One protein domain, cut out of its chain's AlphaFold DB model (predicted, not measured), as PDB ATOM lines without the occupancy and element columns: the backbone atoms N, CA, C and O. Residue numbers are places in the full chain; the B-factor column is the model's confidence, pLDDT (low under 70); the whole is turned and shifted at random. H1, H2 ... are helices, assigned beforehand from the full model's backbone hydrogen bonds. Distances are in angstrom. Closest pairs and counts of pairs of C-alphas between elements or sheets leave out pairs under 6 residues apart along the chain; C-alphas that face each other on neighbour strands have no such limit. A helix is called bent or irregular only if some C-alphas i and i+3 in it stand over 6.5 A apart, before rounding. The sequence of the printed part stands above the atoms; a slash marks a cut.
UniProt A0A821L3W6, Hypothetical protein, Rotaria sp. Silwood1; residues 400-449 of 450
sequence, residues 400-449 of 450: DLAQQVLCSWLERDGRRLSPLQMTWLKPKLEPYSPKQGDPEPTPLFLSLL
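AT A GLANCE: This is residues 400 to 449 of the 450 residues of the protein "Hypothetical protein" of Rotaria sp. Silwood1 (UniProt A0A821L3W6). Two helices, H1 then H2, make a V that narrows where H1 begins and H2 ends, with a short link joining their far ends. From the end of H2, at Leu 429, a long tail with no named element, residues 430 to 449, loops outward and folds back, residues 434 to 439 sticking out. The 50 printed residues have no named strand; the class is all helix, though 24 of the 50 are in named elements, under half. The whole is loose, with a radius of gyration of the C-alphas of 12.7 A, and spans 40 by 24 by 17 A.

HOW THE PARTS SIT: H1, residues 400 to 412, and H2, residues 419 to 429, are close but not clearly touching; their closest C-alphas, of Ala 402 and Leu 429, are 6.0 A apart. They run opposite ways at a steep tilt of 50 degrees. Every O i to N i+4 pair is within hydrogen-bond range in H1, 4 of 7 in H2.

IN THESE COORDINATES: H1 begins at C-alpha 400 (194.687, 133.003, 175.228) and is 18.3 A long. H2, 15.3 A, ends at C-alpha 429 (188.464, 137.750, 177.408); it is only just irregular, C-alphas 424 and 427 being 7.0 A apart.

THE WHOLE: The farthest C-alphas, of Gly 414 and Gln 436, are 40.9 A apart. The printed part has no cut. Residues 433 to 443 and 445 to 449 have pLDDT under 70.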
ATOM      1  N   ASP A 400     194.440 134.444 175.243       85.25
ATOM      2  CA  ASP A 400     194.687 133.003 175.228       85.25
ATOM      3  C   ASP A 400     194.916 132.501 176.656       85.25
ATOM      4  O   ASP A 400     194.356 131.485 177.072       85.25
ATOM      5  N   LEU A 401     195.653 133.273 177.445       83.19
ATOM      6  CA  LEU A 401     195.931 133.011 178.845       83.19
ATOM      7  C   LEU A 401     194.679 133.151 179.712       83.19
ATOM      8  O   LEU A 401     194.433 132.300 180.564       83.19
ATOM      9  N   ALA A 402     193.843 134.162 179.468       85.88
ATOM     10  CA  ALA A 402     192.547 134.307 180.130       85.88
ATOM     11  C   ALA A 402     191.620 133.118 179.822       85.88
ATOM     12  O   ALA A 402     190.955 132.601 180.724       85.88
ATOM     13  N   GLN A 403     191.613 132.641 178.572       87.69
ATOM     14  CA  GLN A 403     190.862 131.448 178.183       87.69
ATOM     15  C   GLN A 403     191.388 130.194 178.896       87.69
ATOM     16  O   GLN A 403     190.588 129.415 179.415       87.69
ATOM     17  N   GLN A 404     192.708 130.006 178.967       87.25
ATOM     18  CA  GLN A 404     193.316 128.871 179.671       87.25
ATOM     19  C   GLN A 404     192.999 128.879 181.171       87.25
ATOM     20  O   GLN A 404     192.615 127.842 181.715       87.25
ATOM     21  N   VAL A 405     193.097 130.043 181.826       85.75
ATOM     22  CA  VAL A 405     192.743 130.220 183.245       85.75
ATOM     23  C   VAL A 405     191.299 129.795 183.490       85.75
ATOM     24  O   VAL A 405     191.023 129.004 184.391       85.75
ATOM     25  N   LEU A 406     190.376 130.273 182.655       87.31
ATOM     26  CA  LEU A 406     188.970 129.922 182.784       87.31
ATOM     27  C   LEU A 406     188.717 128.430 182.553       87.31
ATOM     28  O   LEU A 406     187.971 127.818 183.315       87.31
ATOM     29  N   CYS A 407     189.308 127.846 181.508       87.38
ATOM     30  CA  CYS A 407     189.183 126.416 181.236       87.38
ATOM     31  C   CYS A 407     189.686 125.584 182.420       87.38
ATOM     32  O   CYS A 407     189.005 124.646 182.819       87.38
ATOM     33  N   SER A 408     190.808 125.978 183.028       85.44
ATOM     34  CA  SER A 408     191.346 125.331 184.226       85.44
ATOM     35  C   SER A 408     190.395 125.435 185.424       85.44
ATOM     36  O   SER A 408     190.163 124.439 186.109       85.44
ATOM     37  N   TRP A 409     189.787 126.604 185.664       86.88
ATOM     38  CA  TRP A 409     188.791 126.761 186.732       86.88
ATOM     39  C   TRP A 409     187.540 125.909 186.496       86.88
ATOM     40  O   TRP A 409     187.048 125.278 187.429       86.88
ATOM     41  N   LEU A 410     187.040 125.863 185.257       89.25
ATOM     42  CA  LEU A 410     185.888 125.038 184.888       89.25
ATOM     43  C   LEU A 410     186.185 123.552 185.085       89.25
ATOM     44  O   LEU A 410     185.393 122.865 185.719       89.25
ATOM     45  N   GLU A 411     187.326 123.075 184.592       87.88
ATOM     46  CA  GLU A 411     187.745 121.678 184.726       87.88
ATOM     47  C   GLU A 411     187.858 121.265 186.195       87.88
ATOM     48  O   GLU A 411     187.305 120.238 186.590       87.88
ATOM     49  N   ARG A 412     188.491 122.106 187.023       85.00
ATOM     50  CA  ARG A 412     188.608 121.874 188.468       85.00
ATOM     51  C   ARG A 412     187.244 121.742 189.145       85.00
ATOM     52  O   ARG A 412     187.073 120.894 190.015       85.00
ATOM     53  N   ASP A 413     186.281 122.564 188.743       86.44
ATOM     54  CA  ASP A 413     184.936 122.556 189.313       86.44
ATOM     55  C   ASP A 413     184.026 121.495 188.643       86.44
ATOM     56  O   ASP A 413     182.822 121.450 188.905       86.44
ATOM     57  N   GLY A 414     184.570 120.638 187.764       88.38
ATOM     58  CA  GLY A 414     183.810 119.607 187.048       88.38
ATOM     59  C   GLY A 414     182.793 120.185 186.062       88.38
ATOM     60  O   GLY A 414     181.761 119.565 185.782       88.38
ATOM     61  N   ARG A 415     183.058 121.388 185.548       90.69
ATOM     62  CA  ARG A 415     182.181 122.148 184.656       90.69
ATOM     63  C   ARG A 415     182.770 122.312 183.258       90.69
ATOM     64  O   ARG A 415     183.960 122.141 183.016       90.69
ATOM     65  N   ARG A 416     181.911 122.686 182.315       90.19
ATOM     66  CA  ARG A 416     182.248 123.045 180.935       90.19
ATOM     67  C   ARG A 416     181.302 124.120 180.417       90.19
ATOM     68  O   ARG A 416     180.209 124.302 180.944       90.19
ATOM     69  N   LEU A 417     181.712 124.800 179.352       88.75
ATOM     70  CA  LEU A 417     180.854 125.728 178.619       88.75
ATOM     71  C   LEU A 417     180.369 125.089 177.319       88.75
ATOM     72  O   LEU A 417     181.119 124.389 176.637       88.75
ATOM     73  N   SER A 418     179.121 125.366 176.951       86.50
ATOM     74  CA  SER A 418     178.596 125.046 175.627       86.50
ATOM     75  C   SER A 418     179.268 125.907 174.542       86.50
ATOM     76  O   SER A 418     179.773 126.997 174.836       86.50
ATOM     77  N   PRO A 419     179.238 125.487 173.263       87.62
ATOM     78  CA  PRO A 419     179.790 126.286 172.164       87.62
ATOM     79  C   PRO A 419     179.198 127.701 172.074       87.62
ATOM     80  O   PRO A 419     179.913 128.660 171.781       87.62
ATOM     81  N   LEU A 420     177.903 127.849 172.376       87.62
ATOM     82  CA  LEU A 420     177.218 129.145 172.389       87.62
ATOM     83  C   LEU A 420     177.714 130.035 173.533       87.62
ATOM     84  O   LEU A 420     178.037 131.199 173.304       87.62
ATOM     85  N   GLN A 421     177.844 129.480 174.742       88.62
ATOM     86  CA  GLN A 421     178.386 130.206 175.895       88.62
ATOM     87  C   GLN A 421     179.832 130.650 175.646       88.62
ATOM     88  O   GLN A 421     180.175 131.801 175.908       88.62
ATOM     89  N   MET A 422     180.666 129.769 175.082       87.75
ATOM     90  CA  MET A 422     182.047 130.109 174.735       87.75
ATOM     91  C   MET A 422     182.105 131.219 173.678       87.75
ATOM     92  O   MET A 422     182.899 132.147 173.803       87.75
ATOM     93  N   THR A 423     181.230 131.173 172.670       88.62
ATOM     94  CA  THR A 423     181.146 132.216 171.631       88.62
ATOM     95  C   THR A 423     180.763 133.573 172.221       88.62
ATOM     96  O   THR A 423     181.373 134.582 171.878       88.62
ATOM     97  N   TRP A 424     179.801 133.600 173.145       87.94
ATOM     98  CA  TRP A 424     179.377 134.817 173.844       87.94
ATOM     99  C   TRP A 424     180.459 135.385 174.776       87.94
ATOM    100  O   TRP A 424     180.557 136.603 174.972       87.94
ATOM    101  N   LEU A 425     181.271 134.507 175.366       87.62
ATOM    102  CA  LEU A 425     182.319 134.887 176.305       87.62
ATOM    103  C   LEU A 425     183.595 135.373 175.612       87.62
ATOM    104  O   LEU A 425     184.253 136.275 176.121       87.62
ATOM    105  N   LYS A 426     183.938 134.802 174.454       84.94
ATOM    106  CA  LYS A 426     185.211 135.035 173.754       84.94
ATOM    107  C   LYS A 426     185.607 136.515 173.594       84.94
ATOM    108  O   LYS A 426     186.787 136.801 173.792       84.94
ATOM    109  N   PRO A 427     184.693 137.453 173.263       84.44
ATOM    110  CA  PRO A 427     185.026 138.878 173.164       84.44
ATOM    111  C   PRO A 427     185.353 139.531 174.516       84.44
ATOM    112  O   PRO A 427     186.053 140.530 174.559       84.44
ATOM    113  N   LYS A 428     184.863 138.972 175.631       83.75
ATOM    114  CA  LYS A 428     185.064 139.503 176.992       83.75
ATOM    115  C   LYS A 428     186.391 139.079 177.628       83.75
ATOM    116  O   LYS A 428     186.711 139.538 178.716       83.75
ATOM    117  N   LEU A 429     187.129 138.178 176.978       83.50
ATOM    118  CA  LEU A 429     188.464 137.750 177.408       83.50
ATOM    119  C   LEU A 429     189.573 138.656 176.853       83.50
ATOM    120  O   LEU A 429     190.736 138.467 177.192       83.50
ATOM    121  N   GLU A 430     189.241 139.600 175.970       80.50
ATOM    122  CA  GLU A 430     190.219 140.532 175.414       80.50
ATOM    123  C   GLU A 430     190.575 141.620 176.445       80.50
ATOM    124  O   GLU A 430     189.678 142.136 177.120       80.50
ATOM    125  N   PRO A 431     191.865 141.992 176.580       71.94
ATOM    126  CA  PRO A 431     192.275 143.065 177.477       71.94
ATOM    127  C   PRO A 431     191.555 144.368 177.140       71.94
ATOM    128  O   PRO A 431     191.580 144.832 175.996       71.94
ATOM    129  N   TYR A 432     190.948 144.991 178.146       70.31
ATOM    130  CA  TYR A 432     190.267 146.260 177.949       70.31
ATOM    131  C   TYR A 432     191.274 147.360 177.590       70.31
ATOM    132  O   TYR A 432     192.142 147.725 178.384       70.31
ATOM    133  N   SER A 433     191.146 147.890 176.375       65.69
ATOM    134  CA  SER A 433     191.942 149.006 175.862       65.69
ATOM    135  C   SER A 433     191.018 150.206 175.643       65.69
ATOM    136  O   SER A 433     190.465 150.333 174.548       65.69
ATOM    137  N   PRO A 434     190.801 151.062 176.662       62.12
ATOM    138  CA  PRO A 434     189.895 152.195 176.532       62.12
ATOM    139  C   PRO A 434     190.387 153.143 175.441       62.12
ATOM    140  O   PRO A 434     191.536 153.600 175.482       62.12
ATOM    141  N   LYS A 435     189.515 153.495 174.495       64.75
ATOM    142  CA  LYS A 435     189.675 154.729 173.724       64.75
ATOM    143  C   LYS A 435     189.111 155.886 174.545       64.75
ATOM    144  O   LYS A 435     188.332 155.706 175.477       64.75
ATOM    145  N   GLN A 436     189.558 157.097 174.233       42.78
ATOM    146  CA  GLN A 436     189.159 158.298 174.961       42.78
ATOM    147  C   GLN A 436     187.624 158.441 174.949       42.78
ATOM    148  O   GLN A 436     187.036 158.628 173.885       42.78
ATOM    149  N   GLY A 437     186.992 158.338 176.123       55.44
ATOM    150  CA  GLY A 437     185.534 158.408 176.287       55.44
ATOM    151  C   GLY A 437     184.804 157.064 176.411       55.44
ATOM    152  O   GLY A 437     183.593 157.083 176.622       55.44
ATOM    153  N   ASP A 438     185.498 155.924 176.321       60.19
ATOM    154  CA  ASP A 438     184.860 154.617 176.511       60.19
ATOM    155  C   ASP A 438     184.484 154.381 177.992       60.19
ATOM    156  O   ASP A 438     185.292 154.664 178.887       60.19
ATOM    157  N   PRO A 439     183.272 153.863 178.277       62.34
ATOM    158  CA  PRO A 439     182.852 153.514 179.633       62.34
ATOM    159  C   PRO A 439     183.693 152.359 180.185       62.34
ATOM    160  O   PRO A 439     184.104 151.481 179.433       62.34
ATOM    161  N   GLU A 440     183.918 152.327 181.502       63.56
ATOM    162  CA  GLU A 440     184.627 151.210 182.139       63.56
ATOM    163  C   GLU A 440     184.009 149.853 181.760       63.56
ATOM    164  O   GLU A 440     182.784 149.734 181.628       63.56
ATOM    165  N   PRO A 441     184.844 148.815 181.573       65.94
ATOM    166  CA  PRO A 441     184.368 147.518 181.138       65.94
ATOM    167  C   PRO A 441     183.422 146.966 182.199       65.94
ATOM    168  O   PRO A 441     183.769 146.880 183.376       65.94
ATOM    169  N   THR A 442     182.220 146.575 181.781       67.31
ATOM    170  CA  THR A 442     181.257 145.947 182.685       67.31
ATOM    171  C   THR A 442     181.851 144.639 183.214       67.31
ATOM    172  O   THR A 442     182.173 143.759 182.408       67.31
ATOM    173  N   PRO A 443     181.995 144.473 184.544       68.94
ATOM    174  CA  PRO A 443     182.443 143.222 185.136       68.94
ATOM    175  C   PRO A 443     181.669 142.023 184.584       68.94
ATOM    176  O   PRO A 443     180.448 142.085 184.425       68.94
ATOM    177  N   LEU A 444     182.362 140.907 184.334       71.06
ATOM    178  CA  LEU A 444     181.767 139.734 183.686       71.06
ATOM    179  C   LEU A 444     180.485 139.260 184.393       71.06
ATOM    180  O   LEU A 444     179.511 138.921 183.727       71.06
ATOM    181  N   PHE A 445     180.454 139.298 185.727       65.19
ATOM    182  CA  PHE A 445     179.278 138.898 186.503       65.19
ATOM    183  C   PHE A 445     178.064 139.816 186.289       65.19
ATOM    184  O   PHE A 445     176.940 139.327 186.286       65.19
ATOM    185  N   LEU A 446     178.271 141.117 186.052       65.31
ATOM    186  CA  LEU A 446     177.189 142.045 185.708       65.31
ATOM    187  C   LEU A 446     176.703 141.821 184.278       65.31
ATOM    188  O   LEU A 446     175.516 141.950 184.012       65.31
ATOM    189  N   SER A 447     177.592 141.405 183.372       68.00
ATOM    190  CA  SER A 447     177.200 141.063 182.000       68.00
ATOM    191  C   SER A 447     176.373 139.777 181.885       68.00
ATOM    192  O   SER A 447     175.838 139.524 180.819       68.00
ATOM    193  N   LEU A 448     176.283 138.961 182.943       63.25
ATOM    194  CA  LEU A 448     175.438 137.758 182.986       63.25
ATOM    195  C   LEU A 448     174.001 138.049 183.448       63.25
ATOM    196  O   LEU A 448     173.155 137.160 183.380       63.25
ATOM    197  N   LEU A 449     173.737 139.256 183.960       54.78
ATOM    198  CA  LEU A 449     172.415 139.681 184.436       54.78
ATOM    199  C   LEU A 449     171.544 140.285 183.321       54.78
ATOM    200  O   LEU A 449     170.361 140.532 183.550       54.78
TER     201      LEU A 449